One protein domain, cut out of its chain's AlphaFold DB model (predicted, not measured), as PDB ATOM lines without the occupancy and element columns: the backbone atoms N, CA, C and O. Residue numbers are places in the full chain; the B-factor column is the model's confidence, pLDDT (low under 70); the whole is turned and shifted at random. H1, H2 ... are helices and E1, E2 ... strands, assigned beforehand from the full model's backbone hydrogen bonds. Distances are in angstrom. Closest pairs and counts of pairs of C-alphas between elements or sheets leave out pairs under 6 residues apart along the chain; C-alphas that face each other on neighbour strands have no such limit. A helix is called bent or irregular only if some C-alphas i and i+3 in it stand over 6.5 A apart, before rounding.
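This is residues 8 to 100 of the 103 residues of an uncharacterized protein of Microgenomates bacterium OLB22 (UniProt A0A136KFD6). A strongly twisted sheet of four strands has the helix H1 packed over one face, and after E4 a two-helix arm, H2 and then H3, leads away from the sheet and turns a corner between the two helices. H2 meets the sheet only near its own beginning, with residues 68 to 73, while residues 80 to 85 and 90 to 100 stick out free. The printed part has 93 residues, with elements in the order E1, H1, E2, E3, E4, H2, H3; the mixed sheet runs E1, E4, E3, E2, and the class is mixed, helices and strands. The whole is loose, with a radius of gyration of the C-alphas of 15.7 A, and flat, spanning 43 by 37 by 19 A.

E1, residues 8 to 13, is an edge strand, parallel to E4, residues 55 to 63, at 24 degrees; N 9 and O 58 are 2.8 A apart, within hydrogen-bond range. E4 is antiparallel to E3, residues 39 to 48, at 157 degrees, with N 45 and O 59 at 3.0 A. E3 is antiparallel to the other edge strand, E2, residues 32 to 37, at 152 degrees, with N 46 and O 32 at 2.9 A; E3 bends by 77 degrees at residue 42. E2, E3 and E4 form a meander, each strand the antiparallel neighbour of the one before, with hairpins E2 and E3, and E3 and E4. H1, residues 17 to 28, is on the sheet at a height of 9.2 A, making two layers, a helix on one face of a sheet. It lies over E3, and only just not over E4, on which 2 of its C-alphas fall; it runs along the strands, at 14 degrees to E3 on the local plane. The closest C-alphas of H1 and E3 are those of Val 19 and Arg 43, 7.8 A apart. E1, H1 and E2 form a split strand-helix-strand unit, two strands running the same way with E4 and E3 between them, and its crossover is right-handed. H2, residues 67 to 81, only grazes the sheet; its closest C-alpha pair with E4 is Phe 62 and Val 69, 7.0 A. H3, residues 83 to 99, is not on the sheet; it is close to H2 but not clearly touching, with the C-alphas of Phe 79 and Val 86 5.9 A apart, and only just about perpendicular at 70.2 degrees. In H2 and H3 every O i to N i+4 pair is within hydrogen-bond range, in H1 6 of 8.

E1 begins at C-alpha 8, (-52.462, -27.385, 32.699). H1 is 18.3 A long and irregular, with C-alphas 21 and 24 7.6 A apart. E3 measures 22.6 A, E4 23.4 A, H2 21.4 A and H3 24.4 A, which ends at C-alpha 99, (-55.215, -10.432, 15.333).

The C-alphas of Arg 21 and Glu 84, the two farthest apart, are 43.0 A apart. The printed part has no cut and no long link; E3 to E4 is short and the others are tight. The mean pLDDT of the printed part is 94.2, and no printed residue is under 70.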
ATOM      1  N   ASP A   8     -52.886 -28.027  31.456       95.94
ATOM      2  CA  ASP A   8     -52.462 -27.385  32.699       95.94
ATOM      3  C   ASP A   8     -52.776 -28.287  33.905       95.94
ATOM      4  O   ASP A   8     -53.912 -28.718  34.113       95.94
ATOM      5  N   ILE A   9     -51.754 -28.568  34.712       97.19
ATOM      6  CA  ILE A   9     -51.802 -29.397  35.918       97.19
ATOM      7  C   ILE A   9     -51.476 -28.505  37.114       97.19
ATOM      8  O   ILE A   9     -50.454 -27.824  37.115       97.19
ATOM      9  N   LEU A  10     -52.324 -28.530  38.140       97.19
ATOM     10  CA  LEU A  10     -52.090 -27.843  39.409       97.19
ATOM     11  C   LEU A  10     -51.608 -28.847  40.462       97.19
ATOM     12  O   LEU A  10     -52.312 -29.810  40.767       97.19
ATOM     13  N   VAL A  11     -50.440 -28.594  41.049       96.94
ATOM     14  CA  VAL A  11     -49.879 -29.346  42.176       96.94
ATOM     15  C   VAL A  11     -49.743 -28.411  43.372       96.94
ATOM     16  O   VAL A  11     -49.268 -27.283  43.248       96.94
ATOM     17  N   THR A  12     -50.149 -28.886  44.548       96.44
ATOM     18  CA  THR A  12     -49.949 -28.153  45.803       96.44
ATOM     19  C   THR A  12     -48.968 -28.894  46.696       96.44
ATOM     20  O   THR A  12     -49.007 -30.122  46.786       96.44
ATOM     21  N   VAL A  13     -48.074 -28.146  47.336       96.00
ATOM     22  CA  VAL A  13     -47.066 -28.671  48.265       96.00
ATOM     23  C   VAL A  13     -47.108 -27.904  49.584       96.00
ATOM     24  O   VAL A  13     -47.576 -26.770  49.633       96.00
ATOM     25  N   GLN A  14     -46.629 -28.513  50.668       94.75
ATOM     26  CA  GLN A  14     -46.507 -27.816  51.955       94.75
ATOM     27  C   GLN A  14     -45.286 -26.891  51.993       94.75
ATOM     28  O   GLN A  14     -45.344 -25.826  52.593       94.75
ATOM     29  N   ASP A  15     -44.205 -27.299  51.332       93.12
ATOM     30  CA  ASP A  15     -42.941 -26.578  51.254       93.12
ATOM     31  C   ASP A  15     -42.446 -26.615  49.804       93.12
ATOM     32  O   ASP A  15     -42.331 -27.690  49.205       93.12
ATOM     33  N   ILE A  16     -42.187 -25.438  49.234       93.38
ATOM     34  CA  ILE A  16     -41.743 -25.308  47.847       93.38
ATOM     35  C   ILE A  16     -40.301 -25.789  47.660       93.38
ATOM     36  O   ILE A  16     -39.970 -26.293  46.590       93.38
ATOM     37  N   GLU A  17     -39.465 -25.751  48.701       94.00
ATOM     38  CA  GLU A  17     -38.072 -26.204  48.620       94.00
ATOM     39  C   GLU A  17     -37.973 -27.716  48.365       94.00
ATOM     40  O   GLU A  17     -36.981 -28.211  47.822       94.00
ATOM     41  N   VAL A  18     -39.014 -28.484  48.716       94.25
ATOM     42  CA  VAL A  18     -39.120 -29.903  48.337       94.25
ATOM     43  C   VAL A  18     -39.054 -30.052  46.821       94.25
ATOM     44  O   VAL A  18     -38.418 -30.985  46.334       94.25
ATOM     45  N   VAL A  19     -39.690 -29.145  46.081       95.25
ATOM     46  CA  VAL A  19     -39.708 -29.166  44.618       95.25
ATOM     47  C   VAL A  19     -38.311 -28.898  44.078       95.25
ATOM     48  O   VAL A  19     -37.847 -29.662  43.238       95.25
ATOM     49  N   ASP A  20     -37.605 -27.913  44.638       94.25
ATOM     50  CA  ASP A  20     -36.238 -27.562  44.233       94.25
ATOM     51  C   ASP A  20     -35.276 -28.748  44.363       94.25
ATOM     52  O   ASP A  20     -34.495 -29.038  43.456       94.25
ATOM     53  N   ARG A  21     -35.397 -29.518  45.453       96.19
ATOM     54  CA  ARG A  21     -34.610 -30.747  45.659       96.19
ATOM     55  C   ARG A  21     -34.924 -31.855  44.647       96.19
ATOM     56  O   ARG A  21     -34.119 -32.769  44.477       96.19
ATOM     57  N   HIS A  22     -36.085 -31.806  43.995       95.94
ATOM     58  CA  HIS A  22     -36.529 -32.795  43.010       95.94
ATOM     59  C   HIS A  22     -36.455 -32.295  41.562       95.94
ATOM     60  O   HIS A  22     -36.670 -33.106  40.660       95.94
ATOM     61  N   THR A  23     -36.096 -31.031  41.320       96.00
ATOM     62  CA  THR A  23     -36.022 -30.424  39.981       96.00
ATOM     63  C   THR A  23     -35.251 -31.299  38.997       96.00
ATOM     64  O   THR A  23     -35.814 -31.694  37.981       96.00
ATOM     65  N   GLY A  24     -34.033 -31.739  39.340       97.06
ATOM     66  CA  GLY A  24     -33.235 -32.581  38.438       97.06
ATOM     67  C   GLY A  24     -33.886 -33.932  38.098       97.06
ATOM     68  O   GLY A  24     -33.739 -34.436  36.984       97.06
ATOM     69  N   LYS A  25     -34.674 -34.512  39.015       97.44
ATOM     70  CA  LYS A  25     -35.451 -35.729  38.723       97.44
ATOM     71  C   LYS A  25     -36.583 -35.423  37.746       97.44
ATOM     72  O   LYS A  25     -36.783 -36.190  36.811       97.44
ATOM     73  N   ILE A  26     -37.295 -34.316  37.934       96.62
ATOM     74  CA  ILE A  26     -38.390 -33.902  37.048       96.62
ATOM     75  C   ILE A  26     -37.846 -33.604  35.642       96.62
ATOM     76  O   ILE A  26     -38.402 -34.083  34.653       96.62
ATOM     77  N   GLU A  27     -36.707 -32.915  35.549       96.94
ATOM     78  CA  GLU A  27     -36.046 -32.622  34.275       96.94
ATOM     79  C   GLU A  27     -35.587 -33.887  33.541       96.94
ATOM     80  O   GLU A  27     -35.798 -34.012  32.335       96.94
ATOM     81  N   SER A  28     -35.073 -34.891  34.264       97.06
ATOM     82  CA  SER A  28     -34.703 -36.183  33.663       97.06
ATOM     83  C   SER A  28     -35.876 -36.947  33.030       97.06
ATOM     84  O   SER A  28     -35.655 -37.854  32.232       97.06
ATOM     85  N   GLN A  29     -37.123 -36.580  33.353       96.12
ATOM     86  CA  GLN A  29     -38.331 -37.126  32.721       96.12
ATOM     87  C   GLN A  29     -38.771 -36.333  31.472       96.12
ATOM     88  O   GLN A  29     -39.852 -36.577  30.931       96.12
ATOM     89  N   GLY A  30     -37.955 -35.382  31.007       95.12
ATOM     90  CA  GLY A  30     -38.213 -34.582  29.807       95.12
ATOM     91  C   GLY A  30     -39.037 -33.316  30.050       95.12
ATOM     92  O   GLY A  30     -39.591 -32.761  29.102       95.12
ATOM     93  N   TYR A  31     -39.144 -32.866  31.301       97.31
ATOM     94  CA  TYR A  31     -39.660 -31.536  31.620       97.31
ATOM     95  C   TYR A  31     -38.524 -30.506  31.608       97.31
ATOM     96  O   TYR A  31     -37.372 -30.825  31.874       97.31
ATOM     97  N   LYS A  32     -38.861 -29.254  31.330       96.56
ATOM     98  CA  LYS A  32     -37.993 -28.086  31.466       96.56
ATOM     99  C   LYS A  32     -38.432 -27.292  32.687       96.56
ATOM    100  O   LYS A  32     -39.638 -27.144  32.904       96.56
ATOM    101  N   TYR A  33     -37.477 -26.762  33.446       95.62
ATOM    102  CA  TYR A  33     -37.737 -25.887  34.586       95.62
ATOM    103  C   TYR A  33     -37.441 -24.415  34.237       95.62
ATOM    104  O   TYR A  33     -36.311 -23.957  34.394       95.62
ATOM    105  N   PRO A  34     -38.432 -23.645  33.749       91.88
ATOM    106  CA  PRO A  34     -38.278 -22.210  33.492       91.88
ATOM    107  C   PRO A  34     -38.064 -21.351  34.749       91.88
ATOM    108  O   PRO A  34     -37.735 -20.176  34.607       91.88
ATOM    109  N   GLY A  35     -38.255 -21.895  35.955       89.94
ATOM    110  CA  GLY A  35     -38.120 -21.149  37.204       89.94
ATOM    111  C   GLY A  35     -39.457 -20.827  37.869       89.94
ATOM    112  O   GLY A  35     -40.414 -21.612  37.831       89.94
ATOM    113  N   GLU A  36     -39.497 -19.659  38.507       90.44
ATOM    114  CA  GLU A  36     -40.682 -19.148  39.191       90.44
ATOM    115  C   GLU A  36     -41.779 -18.730  38.210       90.44
ATOM    116  O   GLU A  36     -41.521 -18.336  37.072       90.44
ATOM    117  N   TYR A  37     -43.029 -18.813  38.660       81.06
ATOM    118  CA  TYR A  37     -44.205 -18.522  37.849       81.06
ATOM    119  C   TYR A  37     -45.156 -17.553  38.554       81.06
ATOM    120  O   TYR A  37     -45.782 -17.880  39.561       81.06
ATOM    121  N   VAL A  38     -45.309 -16.357  37.983       77.62
ATOM    122  CA  VAL A  38     -46.156 -15.253  38.479       77.62
ATOM    123  C   VAL A  38     -45.648 -14.587  39.764       77.62
ATOM    124  O   VAL A  38     -45.634 -13.360  39.827       77.62
ATOM    125  N   THR A  39     -45.193 -15.346  40.760       79.75
ATOM    126  CA  THR A  39     -44.689 -14.830  42.044       79.75
ATOM    127  C   THR A  39     -43.509 -15.650  42.569       79.75
ATOM    128  O   THR A  39     -43.408 -16.837  42.245       79.75
ATOM    129  N   PRO A  40     -42.659 -15.070  43.438       84.38
ATOM    130  CA  PRO A  40     -41.669 -15.840  44.176       84.38
ATOM    131  C   PRO A  40     -42.289 -16.988  44.971       84.38
ATOM    132  O   PRO A  40     -43.379 -16.849  45.532       84.38
ATOM    133  N   GLY A  41     -41.597 -18.125  45.018       84.88
ATOM    134  CA  GLY A  41     -42.068 -19.311  45.741       84.88
ATOM    135  C   GLY A  41     -43.113 -20.153  44.999       84.88
ATOM    136  O   GLY A  41     -43.791 -20.969  45.620       84.88
ATOM    137  N   SER A  42     -43.237 -19.995  43.683       93.25
ATOM    138  CA  SER A  42     -43.941 -20.936  42.805       93.25
ATOM    139  C   SER A  42     -42.966 -21.605  41.837       93.25
ATOM    140  O   SER A  42     -41.846 -21.129  41.641       93.25
ATOM    141  N   ARG A  43     -43.368 -22.722  41.230       95.88
ATOM    142  CA  ARG A  43     -42.560 -23.429  40.227       95.88
ATOM    143  C   ARG A  43     -43.430 -23.795  39.039       95.88
ATOM    144  O   ARG A  43     -44.541 -24.292  39.220       95.88
ATOM    145  N   LEU A  44     -42.911 -23.585  37.837       97.19
ATOM    146  CA  LEU A  44     -43.511 -24.106  36.615       97.19
ATOM    147  C   LEU A  44     -42.574 -25.143  36.011       97.19
ATOM    148  O   LEU A  44     -41.395 -24.869  35.829       97.19
ATOM    149  N   PHE A  45     -43.115 -26.305  35.655       97.69
ATOM    150  CA  PHE A  45     -42.444 -27.252  34.769       97.69
ATOM    151  C   PHE A  45     -43.215 -27.368  33.468       97.69
ATOM    152  O   PHE A  45     -44.443 -27.461  33.470       97.69
ATOM    153  N   VAL A  46     -42.497 -27.390  32.352       97.62
ATOM    154  CA  VAL A  46     -43.101 -27.482  31.023       97.62
ATOM    155  C   VAL A  46     -42.557 -28.702  30.311       97.62
ATOM    156  O   VAL A  46     -41.349 -28.896  30.254       97.62
ATOM    157  N   ARG A  47     -43.433 -29.521  29.737       97.06
ATOM    158  CA  ARG A  47     -43.024 -30.547  28.777       97.06
ATOM    159  C   ARG A  47     -43.479 -30.128  27.396       97.06
ATOM    160  O   ARG A  47     -44.645 -29.790  27.208       97.06
ATOM    161  N   GLU A  48     -42.560 -30.168  26.447       96.00
ATOM    162  CA  GLU A  48     -42.768 -29.695  25.081       96.00
ATOM    163  C   GLU A  48     -42.668 -30.855  24.088       96.00
ATOM    164  O   GLU A  48     -42.062 -31.891  24.379       96.00
ATOM    165  N   ARG A  49     -43.278 -30.685  22.917       93.25
ATOM    166  CA  ARG A  49     -43.058 -31.553  21.760       93.25
ATOM    167  C   ARG A  49     -41.631 -31.382  21.258       93.25
ATOM    168  O   ARG A  49     -41.101 -30.273  21.240       93.25
ATOM    169  N   VAL A  50     -41.026 -32.481  20.821       90.12
ATOM    170  CA  VAL A  50     -39.651 -32.461  20.302       90.12
ATOM    171  C   VAL A  50     -39.601 -31.737  18.957       90.12
ATOM    172  O   VAL A  50     -38.631 -31.050  18.664       90.12
ATOM    173  N   GLU A  51     -40.658 -31.859  18.156       91.75
ATOM    174  CA  GLU A  51     -40.685 -31.428  16.760       91.75
ATOM    175  C   GLU A  51     -40.782 -29.908  16.597       91.75
ATOM    176  O   GLU A  51     -40.219 -29.355  15.657       91.75
ATOM    177  N   ASN A  52     -41.514 -29.231  17.484       89.56
ATOM    178  CA  ASN A  52     -41.845 -27.814  17.322       89.56
ATOM    179  C   ASN A  52     -41.854 -27.005  18.629       89.56
ATOM    180  O   ASN A  52     -42.292 -25.860  18.621       89.56
ATOM    181  N   ALA A  53     -41.384 -27.582  19.739       89.69
ATOM    182  CA  ALA A  53     -41.369 -26.956  21.064       89.69
ATOM    183  C   ALA A  53     -42.752 -26.527  21.610       89.69
ATOM    184  O   ALA A  53     -42.826 -25.820  22.616       89.69
ATOM    185  N   ASP A  54     -43.859 -26.993  21.019       91.00
ATOM    186  CA  ASP A  54     -45.191 -26.718  21.554       91.00
ATOM    187  C   ASP A  54     -45.368 -27.360  22.927       91.00
ATOM    188  O   ASP A  54     -45.059 -28.537  23.137       91.00
ATOM    189  N   ARG A  55     -45.948 -26.611  23.864       93.62
ATOM    190  CA  ARG A  55     -46.211 -27.107  25.216       93.62
ATOM    191  C   ARG A  55     -47.280 -28.199  25.199       93.62
ATOM    192  O   ARG A  55     -48.421 -27.961  24.807       93.62
ATOM    193  N   LEU A  56     -46.920 -29.380  25.691       95.00
ATOM    194  CA  LEU A  56     -47.829 -30.496  25.962       95.00
ATOM    195  C   LEU A  56     -48.440 -30.378  27.355       95.00
ATOM    196  O   LEU A  56     -49.649 -30.522  27.520       95.00
ATOM    197  N   PHE A  57     -47.595 -30.104  28.349       96.94
ATOM    198  CA  PHE A  57     -47.990 -30.034  29.750       96.94
ATOM    199  C   PHE A  57     -47.369 -28.811  30.410       96.94
ATOM    200  O   PHE A  57     -46.166 -28.587  30.273       96.94
ATOM    201  N   ASN A  58     -48.177 -28.080  31.169       96.56
ATOM    202  CA  ASN A  58     -47.722 -27.109  32.156       96.56
ATOM    203  C   ASN A  58     -48.040 -27.671  33.542       96.56
ATOM    204  O   ASN A  58     -49.195 -27.973  33.831       96.56
ATOM    205  N   VAL A  59     -47.043 -27.794  34.406       97.50
ATOM    206  CA  VAL A  59     -47.221 -28.215  35.797       97.50
ATOM    207  C   VAL A  59     -46.961 -27.011  36.687       97.50
ATOM    208  O   VAL A  59     -45.814 -26.628  36.906       97.50
ATOM    209  N   HIS A  60     -48.043 -26.411  37.170       97.00
ATOM    210  CA  HIS A  60     -48.039 -25.279  38.085       97.00
ATOM    211  C   HIS A  60     -47.970 -25.800  39.514       97.00
ATOM    212  O   HIS A  60     -48.879 -26.506  39.958       97.00
ATOM    213  N   ILE A  61     -46.903 -25.469  40.233       96.94
ATOM    214  CA  ILE A  61     -46.683 -25.928  41.602       96.94
ATOM    215  C   ILE A  61     -46.653 -24.730  42.543       96.94
ATOM    216  O   ILE A  61     -45.849 -23.811  42.374       96.94
ATOM    217  N   PHE A  62     -47.520 -24.765  43.551       96.06
ATOM    218  CA  PHE A  62     -47.641 -23.710  44.553       96.06
ATOM    219  C   PHE A  62     -47.675 -24.280  45.977       96.06
ATOM    220  O   PHE A  62     -48.123 -25.415  46.177       96.06
ATOM    221  N   PRO A  63     -47.292 -23.488  46.994       94.62
ATOM    222  CA  PRO A  63     -47.646 -23.772  48.377       94.62
ATOM    223  C   PRO A  63     -49.168 -23.913  48.541       94.62
ATOM    224  O   PRO A  63     -49.932 -23.220  47.867       94.62
ATOM    225  N   LYS A  64     -49.622 -24.784  49.447       91.94
ATOM    226  CA  LYS A  64     -51.047 -25.112  49.645       91.94
ATOM    227  C   LYS A  64     -51.957 -23.888  49.804       91.94
ATOM    228  O   LYS A  64     -53.042 -23.863  49.228       91.94
ATOM    229  N   ASP A  65     -51.504 -22.874  50.538       90.81
ATOM    230  CA  ASP A  65     -52.295 -21.676  50.848       90.81
ATOM    231  C   ASP A  65     -52.057 -20.510  49.871       90.81
ATOM    232  O   ASP A  65     -52.524 -19.390  50.088       90.81
ATOM    233  N   HIS A  66     -51.352 -20.758  48.764       93.44
ATOM    234  CA  HIS A  66     -51.072 -19.737  47.764       93.44
ATOM    235  C   HIS A  66     -52.354 -19.281  47.048       93.44
ATOM    236  O   HIS A  66     -53.163 -20.098  46.601       93.44
ATOM    237  N   LYS A  67     -52.522 -17.964  46.859       92.69
ATOM    238  CA  LYS A  67     -53.730 -17.371  46.251       92.69
ATOM    239  C   LYS A  67     -54.087 -17.999  44.896       92.69
ATOM    240  O   LYS A  67     -55.255 -18.292  44.649       92.69
ATOM    241  N   HIS A  68     -53.091 -18.266  44.051       92.88
ATOM    242  CA  HIS A  68     -53.327 -18.835  42.720       92.88
ATOM    243  C   HIS A  68     -53.918 -20.245  42.716       92.88
ATOM    244  O   HIS A  68     -54.580 -20.601  41.747       92.88
ATOM    245  N   VAL A  69     -53.778 -21.018  43.799       94.75
ATOM    246  CA  VAL A  69     -54.477 -22.307  43.932       94.75
ATOM    247  C   VAL A  69     -55.988 -22.082  43.856       94.75
ATOM    248  O   VAL A  69     -56.684 -22.763  43.104       94.75
ATOM    249  N   LYS A  70     -56.493 -21.074  44.583       95.25
ATOM    250  CA  LYS A  70     -57.913 -20.703  44.570       95.25
ATOM    251  C   LYS A  70     -58.328 -20.102  43.234       95.25
ATOM    252  O   LYS A  70     -59.394 -20.454  42.745       95.25
ATOM    253  N   ASP A  71     -57.495 -19.250  42.635       94.50
ATOM    254  CA  ASP A  71     -57.805 -18.638  41.336       94.50
ATOM    255  C   ASP A  71     -57.959 -19.710  40.235       94.50
ATOM    256  O   ASP A  71     -58.934 -19.690  39.487       94.50
ATOM    257  N   MET A  72     -57.040 -20.684  40.159       95.38
ATOM    258  CA  MET A  72     -57.083 -21.752  39.149       95.38
ATOM    259  C   MET A  72     -58.280 -22.691  39.335       95.38
ATOM    260  O   MET A  72     -58.956 -23.032  38.363       95.38
ATOM    261  N   ILE A  73     -58.554 -23.108  40.576       96.81
ATOM    262  CA  ILE A  73     -59.715 -23.954  40.889       96.81
ATOM    263  C   ILE A  73     -61.013 -23.187  40.620       96.81
ATOM    264  O   ILE A  73     -61.903 -23.714  39.958       96.81
ATOM    265  N   GLY A  74     -61.091 -21.934  41.069       97.06
ATOM    266  CA  GLY A  74     -62.258 -21.078  40.892       97.06
ATOM    267  C   GLY A  74     -62.578 -20.829  39.423       97.06
ATOM    268  O   GLY A  74     -63.728 -20.978  39.029       97.06
ATOM    269  N   LEU A  75     -61.574 -20.538  38.590       95.75
ATOM    270  CA  LEU A  75     -61.775 -20.367  37.148       95.75
ATOM    271  C   LEU A  75     -62.284 -21.656  36.487       95.75
ATOM    272  O   LEU A  75     -63.204 -21.612  35.672       95.75
ATOM    273  N   ARG A  76     -61.699 -22.806  36.845       96.44
ATOM    274  CA  ARG A  76     -62.119 -24.117  36.332       96.44
ATOM    275  C   ARG A  76     -63.574 -24.408  36.682       96.44
ATOM    276  O   ARG A  76     -64.321 -24.842  35.812       96.44
ATOM    277  N   ASP A  77     -63.944 -24.223  37.943       98.06
ATOM    278  CA  ASP A  77     -65.289 -24.539  38.423       98.06
ATOM    279  C   ASP A  77     -66.307 -23.538  37.854       98.06
ATOM    280  O   ASP A  77     -67.323 -23.954  37.308       98.06
ATOM    281  N   TYR A  78     -65.960 -22.247  37.792       97.81
ATOM    282  CA  TYR A  78     -66.772 -21.229  37.121       97.81
ATOM    283  C   TYR A  78     -67.072 -21.590  35.661       97.81
ATOM    284  O   TYR A  78     -68.229 -21.586  35.254       97.81
ATOM    285  N   PHE A  79     -66.061 -21.971  34.876       96.19
ATOM    286  CA  PHE A  79     -66.259 -22.362  33.476       96.19
ATOM    287  C   PHE A  79     -67.009 -23.683  33.287       96.19
ATOM    288  O   PHE A  79     -67.597 -23.892  32.228       96.19
ATOM    289  N   ARG A  80     -67.006 -24.581  34.276       96.19
ATOM    290  CA  ARG A  80     -67.842 -25.792  34.226       96.19
ATOM    291  C   ARG A  80     -69.318 -25.464  34.405       96.19
ATOM    292  O   ARG A  80     -70.142 -26.099  33.755       96.19
ATOM    293  N   ASP A  81     -69.613 -24.465  35.229       97.75
ATOM    294  CA  ASP A  81     -70.979 -24.079  35.573       97.75
ATOM    295  C   ASP A  81     -71.570 -23.012  34.629       97.75
ATOM    296  O   ASP A  81     -72.784 -22.832  34.617       97.75
ATOM    297  N   HIS A  82     -70.744 -22.339  33.810       97.75
ATOM    298  CA  HIS A  82     -71.160 -21.246  32.907       97.75
ATOM    299  C   HIS A  82     -70.707 -21.481  31.448       97.75
ATOM    300  O   HIS A  82     -69.741 -20.857  30.980       97.75
ATOM    301  N   PRO A  83     -71.364 -22.386  30.695       95.94
ATOM    302  CA  PRO A  83     -71.007 -22.684  29.304       95.94
ATOM    303  C   PRO A  83     -71.007 -21.458  28.377       95.94
ATOM    304  O   PRO A  83     -70.158 -21.350  27.492       95.94
ATOM    305  N   GLU A  84     -71.907 -20.502  28.596       97.19
ATOM    306  CA  GLU A  84     -72.006 -19.259  27.829       97.19
ATOM    307  C   GLU A  84     -70.766 -18.367  27.985       97.19
ATOM    308  O   GLU A  84     -70.334 -17.711  27.034       97.19
ATOM    309  N   GLU A  85     -70.141 -18.372  29.163       97.06
ATOM    310  CA  GLU A  85     -68.897 -17.641  29.406       97.06
ATOM    311  C   GLU A  85     -67.708 -18.342  28.746       97.06
ATOM    312  O   GLU A  85     -66.816 -17.683  28.205       97.06
ATOM    313  N   VAL A  86     -67.725 -19.678  28.684       94.88
ATOM    314  CA  VAL A  86     -66.738 -20.449  27.915       94.88
ATOM    315  C   VAL A  86     -66.819 -20.113  26.428       94.88
ATOM    316  O   VAL A  86     -65.778 -19.960  25.786       94.88
ATOM    317  N   GLU A  87     -68.020 -19.960  25.870       94.62
ATOM    318  CA  GLU A  87     -68.207 -19.561  24.470       94.62
ATOM    319  C   GLU A  87     -67.672 -18.152  24.194       94.62
ATOM    320  O   GLU A  87     -66.894 -17.961  23.252       94.62
ATOM    321  N   LYS A  88     -68.013 -17.174  25.046       95.94
ATOM    322  CA  LYS A  88     -67.480 -15.802  24.950       95.94
ATOM    323  C   LYS A  88     -65.954 -15.797  25.029       95.94
ATOM    324  O   LYS A  88     -65.289 -15.172  24.200       95.94
ATOM    325  N   PHE A  89     -65.392 -16.542  25.979       93.94
ATOM    326  CA  PHE A  89     -63.949 -16.649  26.157       93.94
ATOM    327  C   PHE A  89     -63.266 -17.350  24.970       93.94
ATOM    328  O   PHE A  89     -62.182 -16.948  24.545       93.94
ATOM    329  N   ALA A  90     -63.899 -18.367  24.377       92.62
ATOM    330  CA  ALA A  90     -63.399 -19.042  23.179       92.62
ATOM    331  C   ALA A  90     -63.348 -18.108  21.972       92.62
ATOM    332  O   ALA A  90     -62.328 -18.059  21.278       92.62
ATOM    333  N   LYS A  91     -64.421 -17.341  21.759       94.56
ATOM    334  CA  LYS A  91     -64.496 -16.342  20.694       94.56
ATOM    335  C   LYS A  91     -63.385 -15.306  20.844       94.56
ATOM    336  O   LYS A  91     -62.634 -15.096  19.895       94.56
ATOM    337  N   LEU A  92     -63.210 -14.758  22.048       95.12
ATOM    338  CA  LEU A  92     -62.150 -13.792  22.332       95.12
ATOM    339  C   LEU A  92     -60.753 -14.365  22.046       95.12
ATOM    340  O   LEU A  92     -59.947 -13.716  21.383       95.12
ATOM    341  N   LYS A  93     -60.458 -15.597  22.484       91.94
ATOM    342  CA  LYS A  93     -59.158 -16.235  22.199       91.94
ATOM    343  C   LYS A  93     -58.905 -16.408  20.701       91.94
ATOM    344  O   LYS A  93     -57.782 -16.189  20.254       91.94
ATOM    345  N   LYS A  94     -59.927 -16.784  19.928       91.88
ATOM    346  CA  LYS A  94     -59.816 -16.939  18.469       91.88
ATOM    347  C   LYS A  94     -59.579 -15.600  17.771       91.88
ATOM    348  O   LYS A  94     -58.741 -15.516  16.874       91.88
ATOM    349  N   GLU A  95     -60.287 -14.558  18.196       94.56
ATOM    350  CA  GLU A  95     -60.092 -13.195  17.697       94.56
ATOM    351  C   GLU A  95     -58.670 -12.703  17.982       94.56
ATOM    352  O   GLU A  95     -58.002 -12.212  17.074       94.56
ATOM    353  N   LEU A  96     -58.171 -12.908  19.206       93.81
ATOM    354  CA  LEU A  96     -56.808 -12.530  19.585       93.81
ATOM    355  C   LEU A  96     -55.748 -13.302  18.794       93.81
ATOM    356  O   LEU A  96     -54.832 -12.677  18.276       93.81
ATOM    357  N   ALA A  97     -55.900 -14.617  18.622       90.56
ATOM    358  CA  ALA A  97     -54.973 -15.419  17.818       90.56
ATOM    359  C   ALA A  97     -54.953 -14.999  16.337       90.56
ATOM    360  O   ALA A  97     -53.914 -15.051  15.690       90.56
ATOM    361  N   THR A  98     -56.095 -14.558  15.800       92.25
ATOM    362  CA  THR A  98     -56.180 -14.041  14.422       92.25
ATOM    363  C   THR A  98     -55.532 -12.662  14.307       92.25
ATOM    364  O   THR A  98     -54.874 -12.365  13.313       92.25
ATOM    365  N   LYS A  99     -55.728 -11.806  15.316       96.06
ATOM    366  CA  LYS A  99     -55.215 -10.432  15.333       96.06
ATOM    367  C   LYS A  99     -53.709 -10.367  15.608       96.06
ATOM    368  O   LYS A  99     -53.050  -9.472  15.087       96.06
ATOM    369  N   TYR A 100     -53.189 -11.308  16.393       93.38
ATOM    370  CA  TYR A 100     -51.797 -11.366  16.837       93.38
ATOM    371  C   TYR A 100     -51.210 -12.770  16.594       93.38
ATOM    372  O   TYR A 100     -50.985 -13.521  17.538       93.38
TER     373      TYR A 100